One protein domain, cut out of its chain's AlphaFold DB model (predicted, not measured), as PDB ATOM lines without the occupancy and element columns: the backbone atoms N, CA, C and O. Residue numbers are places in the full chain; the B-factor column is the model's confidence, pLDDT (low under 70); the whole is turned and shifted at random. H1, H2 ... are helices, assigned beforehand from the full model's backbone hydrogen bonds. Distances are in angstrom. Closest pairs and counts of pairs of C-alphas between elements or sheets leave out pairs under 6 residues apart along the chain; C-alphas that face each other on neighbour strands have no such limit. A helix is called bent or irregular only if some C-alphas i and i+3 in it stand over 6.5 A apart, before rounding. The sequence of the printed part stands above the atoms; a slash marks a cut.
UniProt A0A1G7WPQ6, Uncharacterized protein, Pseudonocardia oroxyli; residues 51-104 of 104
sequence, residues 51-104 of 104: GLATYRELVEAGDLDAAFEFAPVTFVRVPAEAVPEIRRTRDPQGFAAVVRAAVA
ATOM      1  N   GLY A  51      30.458   2.650  23.608       85.19
ATOM      2  CA  GLY A  51      29.895   2.186  22.336       85.19
ATOM      3  C   GLY A  51      30.910   2.161  21.189       85.19
ATOM      4  O   GLY A  51      30.655   1.554  20.151       85.19
ATOM      5  N   LEU A  52      32.078   2.786  21.367       84.94
ATOM      6  CA  LEU A  52      33.116   2.852  20.343       84.94
ATOM      7  C   LEU A  52      33.659   1.477  19.936       84.94
ATOM      8  O   LEU A  52      33.960   1.271  18.761       84.94
ATOM      9  N   ALA A  53      33.783   0.553  20.892       89.06
ATOM     10  CA  ALA A  53      34.275  -0.799  20.632       89.06
ATOM     11  C   ALA A  53      33.314  -1.564  19.712       89.06
ATOM     12  O   ALA A  53      33.713  -2.002  18.638       89.06
ATOM     13  N   THR A  54      32.027  -1.602  20.066       91.69
ATOM     14  CA  THR A  54      30.983  -2.246  19.256       91.69
ATOM     15  C   THR A  54      30.863  -1.620  17.871       91.69
ATOM     16  O   THR A  54      30.787  -2.329  16.873       91.69
ATOM     17  N   TYR A  55      30.900  -0.288  17.773       88.94
ATOM     18  CA  TYR A  55      30.860   0.371  16.469       88.94
ATOM     19  C   TYR A  55      32.053  -0.024  15.585       88.94
ATOM     20  O   TYR A  55      31.890  -0.264  14.389       88.94
ATOM     21  N   ARG A  56      33.255  -0.113  16.169       88.38
ATOM     22  CA  ARG A  56      34.467  -0.534  15.457       88.38
ATOM     23  C   ARG A  56      34.347  -1.967  14.945       88.38
ATOM     24  O   ARG A  56      34.636  -2.190  13.777       88.38
ATOM     25  N   GLU A  57      33.868  -2.890  15.773       94.00
ATOM     26  CA  GLU A  57      33.646  -4.291  15.390       94.00
ATOM     27  C   GLU A  57      32.688  -4.412  14.196       94.00
ATOM     28  O   GLU A  57      32.991  -5.121  13.238       94.00
ATOM     29  N   LEU A  58      31.573  -3.670  14.204       92.50
ATOM     30  CA  LEU A  58      30.610  -3.662  13.094       92.50
ATOM     31  C   LEU A  58      31.242  -3.151  11.790       92.50
ATOM     32  O   LEU A  58      31.052  -3.741  10.727       92.50
ATOM     33  N   VAL A  59      32.039  -2.080  11.869       89.00
ATOM     34  CA  VAL A  59      32.753  -1.533  10.704       89.00
ATOM     35  C   VAL A  59      33.811  -2.506  10.183       89.00
ATOM     36  O   VAL A  59      33.904  -2.702   8.973       89.00
ATOM     37  N   GLU A  60      34.603  -3.111  11.068       91.44
ATOM     38  CA  GLU A  60      35.657  -4.066  10.703       91.44
ATOM     39  C   GLU A  60      35.083  -5.359  10.108       91.44
ATOM     40  O   GLU A  60      35.667  -5.917   9.180       91.44
ATOM     41  N   ALA A  61      33.906  -5.789  10.568       93.88
ATOM     42  CA  ALA A  61      33.154  -6.904   9.992       93.88
ATOM     43  C   ALA A  61      32.484  -6.568   8.644       93.88
ATOM     44  O   ALA A  61      31.973  -7.464   7.972       93.88
ATOM     45  N   GLY A  62      32.476  -5.295   8.232       90.75
ATOM     46  CA  GLY A  62      31.808  -4.833   7.014       90.75
ATOM     47  C   GLY A  62      30.284  -4.721   7.130       90.75
ATOM     48  O   GLY A  62      29.625  -4.461   6.123       90.75
ATOM     49  N   ASP A  63      29.719  -4.865   8.332       93.25
ATOM     50  CA  ASP A  63      28.286  -4.704   8.591       93.25
ATOM     51  C   ASP A  63      27.934  -3.218   8.753       93.25
ATOM     52  O   ASP A  63      27.672  -2.688   9.837       93.25
ATOM     53  N   LEU A  64      28.007  -2.505   7.628       86.00
ATOM     54  CA  LEU A  64      27.821  -1.057   7.591       86.00
ATOM     55  C   LEU A  64      26.377  -0.636   7.877       86.00
ATOM     56  O   LEU A  64      26.162   0.484   8.338       86.00
ATOM     57  N   ASP A  65      25.406  -1.516   7.628       87.94
ATOM     58  CA  ASP A  65      24.002  -1.265   7.946       87.94
ATOM     59  C   ASP A  65      23.784  -1.290   9.462       87.94
ATOM     60  O   ASP A  65      23.237  -0.332  10.014       87.94
ATOM     61  N   ALA A  66      24.286  -2.314  10.158       89.44
ATOM     62  CA  ALA A  66      24.216  -2.357  11.615       89.44
ATOM     63  C   ALA A  66      25.033  -1.226  12.258       89.44
ATOM     64  O   ALA A  66      24.583  -0.597  13.218       89.44
ATOM     65  N   ALA A  67      26.207  -0.903  11.704       89.19
ATOM     66  CA  ALA A  67      26.999   0.240  12.154       89.19
ATOM     67  C   ALA A  67      26.218   1.562  12.015       89.19
ATOM     68  O   ALA A  67      26.245   2.410  12.915       89.19
ATOM     69  N   PHE A  68      25.495   1.732  10.902       84.25
ATOM     70  CA  PHE A  68      24.650   2.896  10.661       84.25
ATOM     71  C   PHE A  68      23.476   2.975  11.631       84.25
ATOM     72  O   PHE A  68      23.139   4.071  12.052       84.25
ATOM     73  N   GLU A  69      22.844   1.865  11.998       88.44
ATOM     74  CA  GLU A  69      21.741   1.888  12.966       88.44
ATOM     75  C   GLU A  69      22.243   2.152  14.394       88.44
ATOM     76  O   GLU A  69      21.609   2.876  15.164       88.44
ATOM     77  N   PHE A  70      23.429   1.640  14.728       88.56
ATOM     78  CA  PHE A  70      24.034   1.777  16.048       88.56
ATOM     79  C   PHE A  70      24.470   3.215  16.374       88.56
ATOM     80  O   PHE A  70      24.210   3.715  17.472       88.56
ATOM     81  N   ALA A  71      25.148   3.895  15.446       83.94
ATOM     82  CA  ALA A  71      25.803   5.177  15.724       83.94
ATOM     83  C   ALA A  71      24.847   6.360  16.032       83.94
ATOM     84  O   ALA A  71      25.122   7.093  16.985       83.94
ATOM     85  N   PRO A  72      23.727   6.584  15.313       79.88
ATOM     86  CA  PRO A  72      22.782   7.662  15.603       79.88
ATOM     87  C   PRO A  72      22.155   7.517  16.987       79.88
ATOM     88  O   PRO A  72      22.023   8.504  17.709       79.88
ATOM     89  N   VAL A  73      21.815   6.290  17.381       85.69
ATOM     90  CA  VAL A  73      21.222   6.009  18.692       85.69
ATOM     91  C   VAL A  73      22.265   6.159  19.793       85.69
ATOM     92  O   VAL A  73      22.031   6.832  20.793       85.69
ATOM     93  N   THR A  74      23.445   5.574  19.599       84.38
ATOM     94  CA  THR A  74      24.444   5.463  20.668       84.38
ATOM     95  C   THR A  74      25.239   6.751  20.867       84.38
ATOM     96  O   THR A  74      25.511   7.135  22.003       84.38
ATOM     97  N   PHE A  75      25.609   7.440  19.785       77.62
ATOM     98  CA  PHE A  75      26.502   8.606  19.844       77.62
ATOM     99  C   PHE A  75      25.751   9.926  19.710       77.62
ATOM    100  O   PHE A  75      26.080  10.894  20.389       77.62
ATOM    101  N   VAL A  76      24.725   9.962  18.858       74.12
ATOM    102  CA  VAL A  76      23.936  11.179  18.593       74.12
ATOM    103  C   VAL A  76      22.660  11.222  19.448       74.12
ATOM    104  O   VAL A  76      21.988  12.247  19.500       74.12
ATOM    105  N   ARG A  77      22.351  10.135  20.177       76.31
ATOM    106  CA  ARG A  77      21.166   9.992  21.044       76.31
ATOM    107  C   ARG A  77      19.848  10.265  20.323       76.31
ATOM    108  O   ARG A  77      18.893  10.764  20.915       76.31
ATOM    109  N   VAL A  78      19.799   9.918  19.041       73.62
ATOM    110  CA  VAL A  78      18.561   9.915  18.266       73.62
ATOM    111  C   VAL A  78      17.659   8.790  18.795       73.62
ATOM    112  O   VAL A  78      18.154   7.681  19.014       73.62
ATOM    113  N   PRO A  79      16.347   9.025  18.977       76.44
ATOM    114  CA  PRO A  79      15.404   7.954  19.286       76.44
ATOM    115  C   PRO A  79      15.441   6.849  18.219       76.44
ATOM    116  O   PRO A  79      15.480   7.140  17.020       76.44
ATOM    117  N   ALA A  80      15.433   5.581  18.632       83.88
ATOM    118  CA  ALA A  80      15.590   4.446  17.717       83.88
ATOM    119  C   ALA A  80      14.510   4.422  16.618       83.88
ATOM    120  O   ALA A  80      14.783   4.084  15.468       83.88
ATOM    121  N   GLU A  81      13.298   4.868  16.944       81.88
ATOM    122  CA  GLU A  81      12.167   4.997  16.029       81.88
ATOM    123  C   GLU A  81      12.382   6.018  14.900       81.88
ATOM    124  O   GLU A  81      11.722   5.928  13.867       81.88
ATOM    125  N   ALA A  82      13.313   6.966  15.058       74.06
ATOM    126  CA  ALA A  82      13.632   7.967  14.041       74.06
ATOM    127  C   ALA A  82      14.742   7.510  13.074       74.06
ATOM    128  O   ALA A  82      14.921   8.107  12.010       74.06
ATOM    129  N   VAL A  83      15.468   6.433  13.395       79.62
ATOM    130  CA  VAL A  83      16.557   5.890  12.560       79.62
ATOM    131  C   VAL A  83      16.095   5.494  11.147       79.62
ATOM    132  O   VAL A  83      16.802   5.836  10.194       79.62
ATOM    133  N   PRO A  84      14.920   4.856  10.944       79.75
ATOM    134  CA  PRO A  84      14.435   4.532   9.601       79.75
ATOM    135  C   PRO A  84      14.240   5.765   8.709       79.75
ATOM    136  O   PRO A  84      14.529   5.713   7.513       79.75
ATOM    137  N   GLU A  85      13.798   6.888   9.278       70.25
ATOM    138  CA  GLU A  85      13.620   8.133   8.525       70.25
ATOM    139  C   GLU A  85      14.967   8.770   8.174       70.25
ATOM    140  O   GLU A  85      15.182   9.185   7.035       70.25
ATOM    141  N   ILE A  86      15.939   8.736   9.091       69.38
ATOM    142  CA  ILE A  86      17.314   9.164   8.792       69.38
ATOM    143  C   ILE A  86      17.900   8.313   7.658       69.38
ATOM    144  O   ILE A  86      18.506   8.861   6.734       69.38
ATOM    145  N   ARG A  87      17.655   6.995   7.661       71.38
ATOM    146  CA  ARG A  87      18.102   6.072   6.604       71.38
ATOM    147  C   ARG A  87      17.543   6.440   5.228       71.38
ATOM    148  O   ARG A  87      18.265   6.370   4.239       71.38
ATOM    149  N   ARG A  88      16.283   6.876   5.152       68.50
ATOM    150  CA  ARG A  88      15.631   7.282   3.890       68.50
ATOM    151  C   ARG A  88      16.196   8.568   3.292       68.50
ATOM    152  O   ARG A  88      16.108   8.768   2.084       68.50
ATOM    153  N   THR A  89      16.767   9.433   4.124       59.12
ATOM    154  CA  THR A  89      17.215  10.776   3.725       59.12
ATOM    155  C   THR A  89      18.670  10.869   3.252       59.12
ATOM    156  O   THR A  89      19.101  11.973   2.915       59.12
ATOM    157  N   ARG A  90      19.453   9.769   3.206       59.47
ATOM    158  CA  ARG A  90      20.919   9.889   3.068       59.47
ATOM    159  C   ARG A  90      21.636   9.018   2.025       59.47
ATOM    160  O   ARG A  90      21.394   7.825   1.895       59.47
ATOM    161  N   ASP A  91      22.643   9.662   1.417       60.16
ATOM    162  CA  ASP A  91      23.881   9.116   0.836       60.16
ATOM    163  C   ASP A  91      24.757   8.406   1.908       60.16
ATOM    164  O   ASP A  91      25.306   9.071   2.805       60.16
ATOM    165  N   PRO A  92      24.924   7.072   1.823       54.97
ATOM    166  CA  PRO A  92      25.678   6.250   2.776       54.97
ATOM    167  C   PRO A  92      27.143   6.670   2.977       54.97
ATOM    168  O   PRO A  92      27.700   6.498   4.065       54.97
ATOM    169  N   GLN A  93      27.783   7.256   1.958       50.91
ATOM    170  CA  GLN A  93      29.215   7.572   1.998       50.91
ATOM    171  C   GLN A  93      29.528   8.711   2.976       50.91
ATOM    172  O   GLN A  93      30.542   8.680   3.683       50.91
ATOM    173  N   GLY A  94      28.624   9.689   3.072       48.72
ATOM    174  CA  GLY A  94      28.769  10.815   3.983       48.72
ATOM    175  C   GLY A  94      28.661  10.419   5.459       48.72
ATOM    176  O   GLY A  94      29.339  11.021   6.289       48.72
ATOM    177  N   PHE A  95      27.818   9.438   5.820       56.75
ATOM    178  CA  PHE A  95      27.645   9.040   7.231       56.75
ATOM    179  C   PHE A  95      28.864   8.271   7.721       56.75
ATOM    180  O   PHE A  95      29.426   8.611   8.758       56.75
ATOM    181  N   ALA A  96      29.353   7.326   6.917       53.94
ATOM    182  CA  ALA A  96      30.571   6.587   7.224       53.94
ATOM    183  C   ALA A  96      31.788   7.511   7.446       53.94
ATOM    184  O   ALA A  96      32.644   7.215   8.277       53.94
ATOM    185  N   ALA A  97      31.874   8.646   6.738       47.00
ATOM    186  CA  ALA A  97      32.928   9.644   6.943       47.00
ATOM    187  C   ALA A  97      32.815  10.380   8.293       47.00
ATOM    188  O   ALA A  97      33.831  10.537   8.967       47.00
ATOM    189  N   VAL A  98      31.596  10.767   8.696       49.47
ATOM    190  CA  VAL A  98      31.320  11.399  10.001       49.47
ATOM    191  C   VAL A  98      31.763  10.477  11.121       49.47
ATOM    192  O   VAL A  98      32.493  10.894  12.017       49.47
ATOM    193  N   VAL A  99      31.346   9.211  11.054       53.91
ATOM    194  CA  VAL A  99      31.655   8.307  12.147       53.91
ATOM    195  C   VAL A  99      33.138   7.974  12.171       53.91
ATOM    196  O   VAL A  99      33.713   8.068  13.242       53.91
ATOM    197  N   ARG A 100      33.799   7.717  11.026       50.22
ATOM    198  CA  ARG A 100      35.265   7.502  10.966       50.22
ATOM    199  C   ARG A 100      36.068   8.604  11.657       50.22
ATOM    200  O   ARG A 100      37.043   8.301  12.333       50.22
ATOM    201  N   ALA A 101      35.658   9.857  11.502       40.78
ATOM    202  CA  ALA A 101      36.317  10.988  12.143       40.78
ATOM    203  C   ALA A 101      36.004  11.129  13.641       40.78
ATOM    204  O   ALA A 101      36.752  11.792  14.343       40.78
ATOM    205  N   ALA A 102      34.924  10.517  14.134       43.47
ATOM    206  CA  ALA A 102      34.614  10.449  15.561       43.47
ATOM    207  C   ALA A 102      35.356   9.303  16.287       43.47
ATOM    208  O   ALA A 102      35.357   9.270  17.517       43.47
ATOM    209  N   VAL A 103      35.962   8.357  15.549       40.28
ATOM    210  CA  VAL A 103      36.694   7.184  16.089       40.28
ATOM    211  C   VAL A 103      38.223   7.348  16.090       40.28
ATOM    212  O   VAL A 103      38.914   6.448  16.582       40.28
ATOM    213  N   ALA A 104      38.745   8.409  15.468       38.94
ATOM    214  CA  ALA A 104      40.169   8.650  15.218       38.94
ATOM    215  C   ALA A 104      40.684   9.815  16.066       38.94
ATOM    216  O   ALA A 104      41.842   9.713  16.527       38.94
TER     217      ALA A 104
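AT A GLANCE: This is residues 51 to 104 of the 104 residues of an uncharacterized protein of Pseudonocardia oroxyli (UniProt A0A1G7WPQ6). Three helices stand in a row, H1, H2 and H3, with H2 in the middle; H1 and H2 make a helical hairpin side by side, and H3 is set steeply to H2. The fourth helix, H4, folds back from the end of H3 and crosses one side of this row toward H1, only loosely joined to it. The printed part has 54 residues with four named helices, in the order H1, H2, H3, H4, and no named strand, and its class is all helix. It is compact, with a radius of gyration of the C-alphas of 10.4 A, and its rounded outline spans 25 by 20 by 18 A.

IN THESE COORDINATES: Find C-alpha 51 at (29.895, 2.186, 22.336); from there H1 runs through residues 51 to 60, 14.4 A from first to last C-alpha. Go on to Leu 64, where H2 begins; it holds residues 64 to 74 and is 15.0 A long. H2 is neither bent nor irregular, but only just: C-alphas 69 and 72 are 6.4 A apart. At C-alpha 80, at (15.590, 4.446, 17.717), you meet H3, residues 80 to 88, 14.1 A long. H3 is irregular, only just: C-alphas 81 and 84 are 6.8 A apart, and its line is a rough one. H4 takes residues 92 to 102, 16.2 A long, and ends at C-alpha 102, at (34.614, 10.449, 15.561).

HOW THE PARTS SIT: Start from H1 and look across to H2, the hub, which touches the three other helices. H1 and H2 touch, closest at the C-alphas of Leu 58 and Ala 67, 5.4 A apart; this hairpin runs opposite ways at a shallow tilt of 11 degrees. H2 touches H3, closest at the C-alphas of Val 73 and Ala 80, 5.9 A apart, opposite ways at a steep tilt of 47 degrees. H2 and H4 only just touch, with 3 pairs of C-alphas within 8 A; the closest are those of Ala 71 and Val 99, 7.5 A apart. These two run the same way at a steep tilt of 53 degrees. The packing is mostly crossed, but only just: 1 of the 3 touching pairs is at a shallow tilt. H1 and H4 are near each other, with 7 pairs of C-alphas within 10 A. H1 and H3 are apart, and so are H3 and H4. In H1 and H4 every O i to N i+4 pair is within hydrogen-bond range; in H2 5 of 7 are, and in H3 3 of 5.

THE WHOLE: The two C-alphas farthest apart are those of Glu 81 and Ala 104, at 28.3 A, and Ala 104 is the chain's last residue. The printed part has no cut, and its three links between helices are tight. Look in the B-factor column for a mean pLDDT of the printed part of 73.8; residue 86 and residues 88 to 104 are under 70, and the mean over H4 is 50.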